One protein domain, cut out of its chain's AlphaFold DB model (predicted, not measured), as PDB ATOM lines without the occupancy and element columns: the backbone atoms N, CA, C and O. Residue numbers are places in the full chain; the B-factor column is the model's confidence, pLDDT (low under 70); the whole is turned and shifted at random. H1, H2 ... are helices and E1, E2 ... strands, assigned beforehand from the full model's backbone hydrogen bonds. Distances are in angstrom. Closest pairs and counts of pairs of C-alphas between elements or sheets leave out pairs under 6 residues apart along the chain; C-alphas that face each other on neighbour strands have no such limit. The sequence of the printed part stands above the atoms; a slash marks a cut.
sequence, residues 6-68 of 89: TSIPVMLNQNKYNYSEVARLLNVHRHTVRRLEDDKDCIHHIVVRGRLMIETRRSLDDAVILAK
ATOM      1  N   THR A   6     185.909 204.928 163.500       93.38
ATOM      2  CA  THR A   6     184.941 205.973 163.846       93.38
ATOM      3  C   THR A   6     183.516 205.430 163.708       93.38
ATOM      4  O   THR A   6     183.318 204.230 163.536       93.38
ATOM      5  N   SER A   7     182.507 206.290 163.793       94.81
ATOM      6  CA  SER A   7     181.098 205.927 163.664       94.81
ATOM      7  C   SER A   7     180.323 207.025 162.936       94.81
ATOM      8  O   SER A   7     180.774 208.171 162.851       94.81
ATOM      9  N   ILE A   8     179.147 206.692 162.399       95.19
ATOM     10  CA  ILE A   8     178.274 207.664 161.722       95.19
ATOM     11  C   ILE A   8     177.944 208.888 162.599       95.19
ATOM     12  O   ILE A   8     178.099 209.999 162.089       95.19
ATOM     13  N   PRO A   9     177.570 208.757 163.890       95.69
ATOM     14  CA  PRO A   9     177.304 209.918 164.744       95.69
ATOM     15  C   PRO A   9     178.510 210.860 164.872       95.69
ATOM     16  O   PRO A   9     178.369 212.082 164.800       95.69
ATOM     17  N   VAL A  10     179.719 210.301 164.998       95.44
ATOM     18  CA  VAL A  10     180.963 211.081 165.078       95.44
ATOM     19  C   VAL A  10     181.244 211.791 163.755       95.44
ATOM     20  O   VAL A  10     181.536 212.989 163.749       95.44
ATOM     21  N   MET A  11     181.097 211.091 162.627       95.25
ATOM     22  CA  MET A  11     181.255 211.689 161.300       95.25
ATOM     23  C   MET A  11     180.220 212.790 161.035       95.25
ATOM     24  O   MET A  11     180.565 213.815 160.449       95.25
ATOM     25  N   LEU A  12     178.973 212.628 161.485       96.38
ATOM     26  CA  LEU A  12     177.941 213.664 161.382       96.38
ATOM     27  C   LEU A  12     178.321 214.907 162.185       96.38
ATOM     28  O   LEU A  12     178.240 216.010 161.648       96.38
ATOM     29  N   ASN A  13     178.798 214.743 163.422       95.88
ATOM     30  CA  ASN A  13     179.245 215.865 164.246       95.88
ATOM     31  C   ASN A  13     180.397 216.644 163.575       95.88
ATOM     32  O   ASN A  13     180.356 217.869 163.471       95.88
ATOM     33  N   GLN A  14     181.379 215.933 163.010       94.94
ATOM     34  CA  GLN A  14     182.496 216.533 162.262       94.94
ATOM     35  C   GLN A  14     182.046 217.278 160.995       94.94
ATOM     36  O   GLN A  14     182.671 218.260 160.597       94.94
ATOM     37  N   ASN A  15     180.946 216.842 160.375       95.69
ATOM     38  CA  ASN A  15     180.410 217.399 159.133       95.69
ATOM     39  C   ASN A  15     179.172 218.285 159.350       95.69
ATOM     40  O   ASN A  15     178.387 218.478 158.421       95.69
ATOM     41  N   LYS A  16     178.975 218.835 160.560       95.31
ATOM     42  CA  LYS A  16     177.851 219.736 160.897       95.31
ATOM     43  C   LYS A  16     176.477 219.145 160.544       95.31
ATOM     44  O   LYS A  16     175.618 219.838 160.006       95.31
ATOM     45  N   TYR A  17     176.291 217.854 160.810       95.00
ATOM     46  CA  TYR A  17     175.072 217.096 160.506       95.00
ATOM     47  C   TYR A  17     174.692 217.078 159.015       95.00
ATOM     48  O   TYR A  17     173.523 216.934 158.653       95.00
ATOM     49  N   ASN A  18     175.676 217.191 158.116       96.62
ATOM     50  CA  ASN A  18     175.449 217.038 156.682       96.62
ATOM     51  C   ASN A  18     175.403 215.554 156.277       96.62
ATOM     52  O   ASN A  18     176.417 214.937 155.946       96.62
ATOM     53  N   TYR A  19     174.194 214.996 156.256       95.88
ATOM     54  CA  TYR A  19     173.936 213.608 155.860       95.88
ATOM     55  C   TYR A  19     174.431 213.265 154.456       95.88
ATOM     56  O   TYR A  19     174.935 212.164 154.243       95.88
ATOM     57  N   SER A  20     174.283 214.181 153.497       96.81
ATOM     58  CA  SER A  20     174.698 213.949 152.109       96.81
ATOM     59  C   SER A  20     176.212 213.813 152.000       96.81
ATOM     60  O   SER A  20     176.697 212.965 151.256       96.81
ATOM     61  N   GLU A  21     176.956 214.607 152.771       96.38
ATOM     62  CA  GLU A  21     178.417 214.549 152.771       96.38
ATOM     63  C   GLU A  21     178.930 213.271 153.440       96.38
ATOM     64  O   GLU A  21     179.765 212.574 152.870       96.38
ATOM     65  N   VAL A  22     178.370 212.885 154.590       95.44
ATOM     66  CA  VAL A  22     178.729 211.614 155.245       95.44
ATOM     67  C   VAL A  22     178.382 210.414 154.358       95.44
ATOM     68  O   VAL A  22     179.183 209.489 154.226       95.44
ATOM     69  N   ALA A  23     177.229 210.446 153.687       95.62
ATOM     70  CA  ALA A  23     176.821 209.426 152.724       95.62
ATOM     71  C   ALA A  23     177.807 209.314 151.547       95.62
ATOM     72  O   ALA A  23     178.179 208.205 151.161       95.62
ATOM     73  N   ARG A  24     178.282 210.453 151.026       95.38
ATOM     74  CA  ARG A  24     179.302 210.522 149.969       95.38
ATOM     75  C   ARG A  24     180.645 209.954 150.435       95.38
ATOM     76  O   ARG A  24     181.250 209.182 149.700       95.38
ATOM     77  N   LEU A  25     181.089 210.302 151.647       94.19
ATOM     78  CA  LEU A  25     182.348 209.818 152.228       94.19
ATOM     79  C   LEU A  25     182.349 208.300 152.445       94.19
ATOM     80  O   LEU A  25     183.379 207.659 152.257       94.19
ATOM     81  N   LEU A  26     181.201 207.736 152.823       92.44
ATOM     82  CA  LEU A  26     181.036 206.304 153.084       92.44
ATOM     83  C   LEU A  26     180.570 205.502 151.859       92.44
ATOM     84  O   LEU A  26     180.465 204.282 151.945       92.44
ATOM     85  N   ASN A  27     180.283 206.168 150.735       92.88
ATOM     86  CA  ASN A  27     179.673 205.576 149.541       92.88
ATOM     87  C   ASN A  27     178.382 204.780 149.843       92.88
ATOM     88  O   ASN A  27     178.198 203.654 149.382       92.88
ATOM     89  N   VAL A  28     177.484 205.357 150.647       91.62
ATOM     90  CA  VAL A  28     176.190 204.757 151.021       91.62
ATOM     91  C   VAL A  28     175.034 205.711 150.743       91.62
ATOM     92  O   VAL A  28     175.220 206.901 150.511       91.62
ATOM     93  N   HIS A  29     173.801 205.207 150.806       93.31
ATOM     94  CA  HIS A  29     172.625 206.064 150.713       93.31
ATOM     95  C   HIS A  29     172.442 206.905 151.991       93.31
ATOM     96  O   HIS A  29     172.607 206.408 153.104       93.31
ATOM     97  N   ARG A  30     171.980 208.158 151.860       92.69
ATOM     98  CA  ARG A  30     171.671 209.048 153.005       92.69
ATOM     99  C   ARG A  30     170.692 208.447 154.023       92.69
ATOM    100  O   ARG A  30     170.728 208.788 155.199       92.69
ATOM    101  N   HIS A  31     169.818 207.541 153.576       92.75
ATOM    102  CA  HIS A  31     168.885 206.823 154.453       92.75
ATOM    103  C   HIS A  31     169.608 205.860 155.397       92.75
ATOM    104  O   HIS A  31     169.183 205.715 156.537       92.75
ATOM    105  N   THR A  32     170.714 205.255 154.957       92.19
ATOM    106  CA  THR A  32     171.561 204.413 155.809       92.19
ATOM    107  C   THR A  32     172.192 205.241 156.920       92.19
ATOM    108  O   THR A  32     172.170 204.821 158.069       92.19
ATOM    109  N   VAL A  33     172.681 206.441 156.587       94.25
ATOM    110  CA  VAL A  33     173.243 207.384 157.566       94.25
ATOM    111  C   VAL A  33     172.190 207.766 158.605       94.25
ATOM    112  O   VAL A  33     172.443 207.639 159.795       94.25
ATOM    113  N   ARG A  34     170.985 208.142 158.158       93.38
ATOM    114  CA  ARG A  34     169.869 208.492 159.047       93.38
ATOM    115  C   ARG A  34     169.434 207.336 159.951       93.38
ATOM    116  O   ARG A  34     169.127 207.547 161.109       93.38
ATOM    117  N   ARG A  35     169.410 206.100 159.444       92.75
ATOM    118  CA  ARG A  35     169.036 204.919 160.242       92.75
ATOM    119  C   ARG A  35     170.011 204.646 161.393       92.75
ATOM    120  O   ARG A  35     169.625 204.041 162.381       92.75
ATOM    121  N   LEU A  36     171.267 205.047 161.224       92.56
ATOM    122  CA  LEU A  36     172.384 204.744 162.117       92.56
ATOM    123  C   LEU A  36     172.841 205.976 162.923       92.56
ATOM    124  O   LEU A  36     173.868 205.937 163.594       92.56
ATOM    125  N   GLU A  37     172.099 207.085 162.857       93.81
ATOM    126  CA  GLU A  37     172.456 208.344 163.526       93.81
ATOM    127  C   GLU A  37     172.365 208.262 165.056       93.81
ATOM    128  O   GLU A  37     173.099 208.958 165.759       93.81
ATOM    129  N   ASP A  38     171.500 207.381 165.558       91.38
ATOM    130  CA  ASP A  38     171.260 207.185 166.987       91.38
ATOM    131  C   ASP A  38     172.127 206.084 167.609       91.38
ATOM    132  O   ASP A  38     172.160 205.962 168.834       91.38
ATOM    133  N   ASP A  39     172.876 205.319 166.808       90.69
ATOM    134  CA  ASP A  39     173.783 204.280 167.311       90.69
ATOM    135  C   ASP A  39     175.107 204.895 167.804       90.69
ATOM    136  O   ASP A  39     176.175 204.799 167.191       90.69
ATOM    137  N   LYS A  40     174.990 205.622 168.921       89.81
ATOM    138  CA  LYS A  40     176.070 206.352 169.604       89.81
ATOM    139  C   LYS A  40     177.064 205.419 170.286       89.81
ATOM    140  O   LYS A  40     178.248 205.739 170.341       89.81
ATOM    141  N   ASP A  41     176.578 204.272 170.748       88.25
ATOM    142  CA  ASP A  41     177.364 203.254 171.442       88.25
ATOM    143  C   ASP A  41     178.038 202.269 170.469       88.25
ATOM    144  O   ASP A  41     178.756 201.371 170.905       88.25
ATOM    145  N   CYS A  42     177.862 202.463 169.152       87.81
ATOM    146  CA  CYS A  42     178.432 201.625 168.090       87.81
ATOM    147  C   CYS A  42     178.047 200.142 168.231       87.81
ATOM    148  O   CYS A  42     178.856 199.251 167.965       87.81
ATOM    149  N   ILE A  43     176.818 199.884 168.681       88.56
ATOM    150  CA  ILE A  43     176.276 198.539 168.887       88.56
ATOM    151  C   ILE A  43     175.989 197.890 167.531       88.56
ATOM    152  O   ILE A  43     176.242 196.704 167.346       88.56
ATOM    153  N   HIS A  44     175.486 198.670 166.572       87.75
ATOM    154  CA  HIS A  44     175.004 198.183 165.284       87.75
ATOM    155  C   HIS A  44     175.910 198.553 164.112       87.75
ATOM    156  O   HIS A  44     175.816 197.918 163.060       87.75
ATOM    157  N   HIS A  45     176.780 199.558 164.231       92.38
ATOM    158  CA  HIS A  45     177.736 199.890 163.178       92.38
ATOM    159  C   HIS A  45     179.055 200.465 163.689       92.38
ATOM    160  O   HIS A  45     179.142 201.138 164.711       92.38
ATOM    161  N   ILE A  46     180.079 200.301 162.856       94.25
ATOM    162  CA  ILE A  46     181.359 201.003 162.960       94.25
ATOM    163  C   ILE A  46     181.809 201.449 161.569       94.25
ATOM    164  O   ILE A  46     181.405 200.895 160.548       94.25
ATOM    165  N   VAL A  47     182.663 202.462 161.507       93.38
ATOM    166  CA  VAL A  47     183.323 202.898 160.276       93.38
ATOM    167  C   VAL A  47     184.814 202.648 160.422       93.38
ATOM    168  O   VAL A  47     185.463 203.229 161.287       93.38
ATOM    169  N   VAL A  48     185.376 201.824 159.542       92.38
ATOM    170  CA  VAL A  48     186.803 201.484 159.547       92.38
ATOM    171  C   VAL A  48     187.412 201.930 158.229       92.38
ATOM    172  O   VAL A  48     186.989 201.487 157.161       92.38
ATOM    173  N   ARG A  49     188.397 202.837 158.283       89.06
ATOM    174  CA  ARG A  49     189.084 203.371 157.087       89.06
ATOM    175  C   ARG A  49     188.103 203.896 156.015       89.06
ATOM    176  O   ARG A  49     188.299 203.678 154.823       89.06
ATOM    177  N   GLY A  50     187.023 204.551 156.450       87.81
ATOM    178  CA  GLY A  50     185.987 205.103 155.566       87.81
ATOM    179  C   GLY A  50     184.986 204.083 155.009       87.81
ATOM    180  O   GLY A  50     184.153 204.446 154.186       87.81
ATOM    181  N   ARG A  51     185.032 202.820 155.447       90.50
ATOM    182  CA  ARG A  51     184.040 201.797 155.088       90.50
ATOM    183  C   ARG A  51     183.070 201.581 156.237       90.50
ATOM    184  O   ARG A  51     183.502 201.355 157.364       90.50
ATOM    185  N   LEU A  52     181.774 201.625 155.940       93.31
ATOM    186  CA  LEU A  52     180.724 201.310 156.901       93.31
ATOM    187  C   LEU A  52     180.613 199.791 157.079       93.31
ATOM    188  O   LEU A  52     180.382 199.068 156.113       93.31
ATOM    189  N   MET A  53     180.751 199.324 158.314       92.69
ATOM    190  CA  MET A  53     180.484 197.952 158.732       92.69
ATOM    191  C   MET A  53     179.235 197.959 159.609       92.69
ATOM    192  O   MET A  53     179.144 198.762 160.534       92.69
ATOM    193  N   ILE A  54     178.269 197.095 159.304       90.00
ATOM    194  CA  ILE A  54     176.997 196.999 160.028       90.00
ATOM    195  C   ILE A  54     176.891 195.592 160.607       90.00
ATOM    196  O   ILE A  54     177.149 194.608 159.910       90.00
ATOM    197  N   GLU A  55     176.487 195.504 161.867       83.62
ATOM    198  CA  GLU A  55     176.087 194.267 162.514       83.62
ATOM    199  C   GLU A  55     174.937 193.639 161.713       83.62
ATOM    200  O   GLU A  55     173.817 194.152 161.655       83.62
ATOM    201  N   THR A  56     175.215 192.520 161.052       75.31
ATOM    202  CA  THR A  56     174.168 191.722 160.416       75.31
ATOM    203  C   THR A  56     173.727 190.684 161.433       75.31
ATOM    204  O   THR A  56     174.466 189.739 161.712       75.31
ATOM    205  N   ARG A  57     172.522 190.843 161.999       60.97
ATOM    206  CA  ARG A  57     171.872 189.742 162.720       60.97
ATOM    207  C   ARG A  57     171.681 188.618 161.711       60.97
ATOM    208  O   ARG A  57     170.860 188.758 160.809       60.97
ATOM    209  N   ARG A  58     172.459 187.539 161.836       49.47
ATOM    210  CA  ARG A  58     172.244 186.320 161.052       49.47
ATOM    211  C   ARG A  58     170.815 185.865 161.346       49.47
ATOM    212  O   ARG A  58     170.544 185.394 162.452       49.47
ATOM    213  N   SER A  59     169.893 186.024 160.400       49.56
ATOM    214  CA  SER A  59     168.755 185.118 160.385       49.56
ATOM    215  C   SER A  59     169.354 183.727 160.142       49.56
ATOM    216  O   SER A  59     170.296 183.587 159.358       49.56
ATOM    217  N   LEU A  60     168.902 182.703 160.866       54.22
ATOM    218  CA  LEU A  60     169.393 181.330 160.669       54.22
ATOM    219  C   LEU A  60     169.245 180.872 159.201       54.22
ATOM    220  O   LEU A  60     169.998 180.012 158.750       54.22
ATOM    221  N   ASP A  61     168.352 181.514 158.447       51.12
ATOM    222  CA  ASP A  61     168.101 181.262 157.030       51.12
ATOM    223  C   ASP A  61     169.232 181.780 156.111       51.12
ATOM    224  O   ASP A  61     169.559 181.134 155.113       51.12
ATOM    225  N   ASP A  62     169.914 182.877 156.467       47.75
ATOM    226  CA  ASP A  62     171.025 183.439 155.673       47.75
ATOM    227  C   ASP A  62     172.315 182.604 155.774       47.75
ATOM    228  O   ASP A  62     173.150 182.613 154.862       47.75
ATOM    229  N   ALA A  63     172.479 181.832 156.857       52.66
ATOM    230  CA  ALA A  63     173.619 180.928 157.033       52.66
ATOM    231  C   ALA A  63     173.658 179.830 155.953       52.66
ATOM    232  O   ALA A  63     174.735 179.405 155.533       52.66
ATOM    233  N   VAL A  64     172.490 179.420 155.446       51.81
ATOM    234  CA  VAL A  64     172.365 178.412 154.381       51.81
ATOM    235  C   VAL A  64     172.816 178.963 153.022       51.81
ATOM    236  O   VAL A  64     173.318 178.210 152.186       51.81
ATOM    237  N   ILE A  65     172.655 180.270 152.792       50.25
ATOM    238  CA  ILE A  65     173.041 180.930 151.536       50.25
ATOM    239  C   ILE A  65     174.553 181.185 151.510       50.25
ATOM    240  O   ILE A  65     175.200 180.916 150.500       50.25
ATOM    241  N   LEU A  66     175.132 181.629 152.628       53.09
ATOM    242  CA  LEU A  66     176.562 181.946 152.724       53.09
ATOM    243  C   LEU A  66     177.461 180.701 152.779       53.09
ATOM    244  O   LEU A  66     178.544 180.722 152.209       53.09
ATOM    245  N   ALA A  67     176.998 179.582 153.349       55.00
ATOM    246  CA  ALA A  67     177.728 178.306 153.316       55.00
ATOM    247  C   ALA A  67     177.896 177.713 151.898       55.00
ATOM    248  O   ALA A  67     178.656 176.766 151.707       55.00
ATOM    249  N   LYS A  68     177.180 178.247 150.899       52.72
ATOM    250  CA  LYS A  68     177.327 177.875 149.484       52.72
ATOM    251  C   LYS A  68     178.254 178.811 148.705       52.72
ATOM    252  O   LYS A  68     178.542 178.519 147.545       52.72
TER     253      LYS A  68
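AT A GLANCE: This is residues 6 to 68 of the 89 residues of an uncharacterized protein of bacteria symbiont BFo2 of Frankliniella occidentalis (UniProt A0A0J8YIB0). Three short helices, H1, H2 and H3, set at steep angles to one another, and a small hairpin of two strands, E1 and E2, make a compact body, from which the end of the printed part sticks out as an arm. H2 touches both H1 and H3, the hairpin comes near H1 with E1 and near H2 with E2, and the arm, residues 58 to 68, holds the small helix H4 away from the body. The printed part has 63 residues, with four named helices and two named strands in the order H1, H2, H3, E1, E2, H4; the sheet is E1 - E2, antiparallel, and the class is mixed, helices and strands. The whole is loose, with a radius of gyration of the C-alphas of 13.3 A, and elongated, with spans of 42 by 22 by 21 A; the arm makes much of the length.

HOW THE PARTS SIT: H1, residues 8 to 14, touches H2, residues 19 to 26; their closest C-alphas are those of Leu 12 and Val 22, 6.5 A apart. The two run opposite ways at a steep tilt of 69.6 degrees, only just short of about perpendicular. H2 touches H3, residues 30 to 35, with 9 pairs of C-alphas within 8 A; the closest are those of Ala 23 and Arg 30, 5.2 A apart. The lines of H2 and H3 stand about perpendicular, at 82 degrees. H1 and H3 are close but not clearly touching: their closest C-alphas, those of Ile 8 and Val 33, are 6.5 A apart, and the two helices run opposite ways at a steep tilt of 65 degrees. E1, residues 45 to 48, and E2, residues 51 to 54, form a hairpin of antiparallel neighbours, with 156 degrees between their directions. The C-alphas of 45 and 54 face each other at 4.3 A; N 46 and O 53 are within hydrogen-bond range at 2.9 A, and so are N 53 and O 46 at 2.8 A. The closest C-alphas of H1 and E1 are those of Ile 8 and Val 47, 7.1 A apart. Those of H2 and E2 are Leu 26 and Arg 51, 5.8 A apart. H1 and E2 are only just apart, at 8.3 A between their closest C-alphas. H4, residues 62 to 66, is apart from H1, H2, H3 and E1. In H1, H2, H3 and H4 every O i to N i+4 pair is within hydrogen-bond range.

IN THESE COORDINATES: H1 starts at Ile 8, whose C-alpha is at (178.274, 207.664, 161.722), and measures 9.8 A from first to last C-alpha. H2, from Tyr 19 to Leu 26, is the longest helix by residues and measures 10.6 A. H3, from Arg 30 to Arg 35, measures 8.7 A. E1, from His 45 at (177.736, 199.890, 163.178) to Val 48, and E2, from Arg 51 to Ile 54, each measure 9.9 A. H4, from Asp 62 to Leu 66, measures 6.4 A and ends with its C-alpha at (176.562, 181.946, 152.724).

THE WHOLE: The C-alphas farthest apart are those of Lys 16 and Lys 68, at 43.4 A. Without residues 58 to 68, which stand free, the body has 52 residues, spans 28 by 20 by 19 A and has a radius of gyration of 9.7 A. The printed part has no cut. The links from H1 to H2, H2 to H3 and E1 to E2 are tight, those from H3 to E1 and E2 to H4 are short, and none is long. The mean pLDDT of the printed part is 84.9; residues 57 to 68 are under 70.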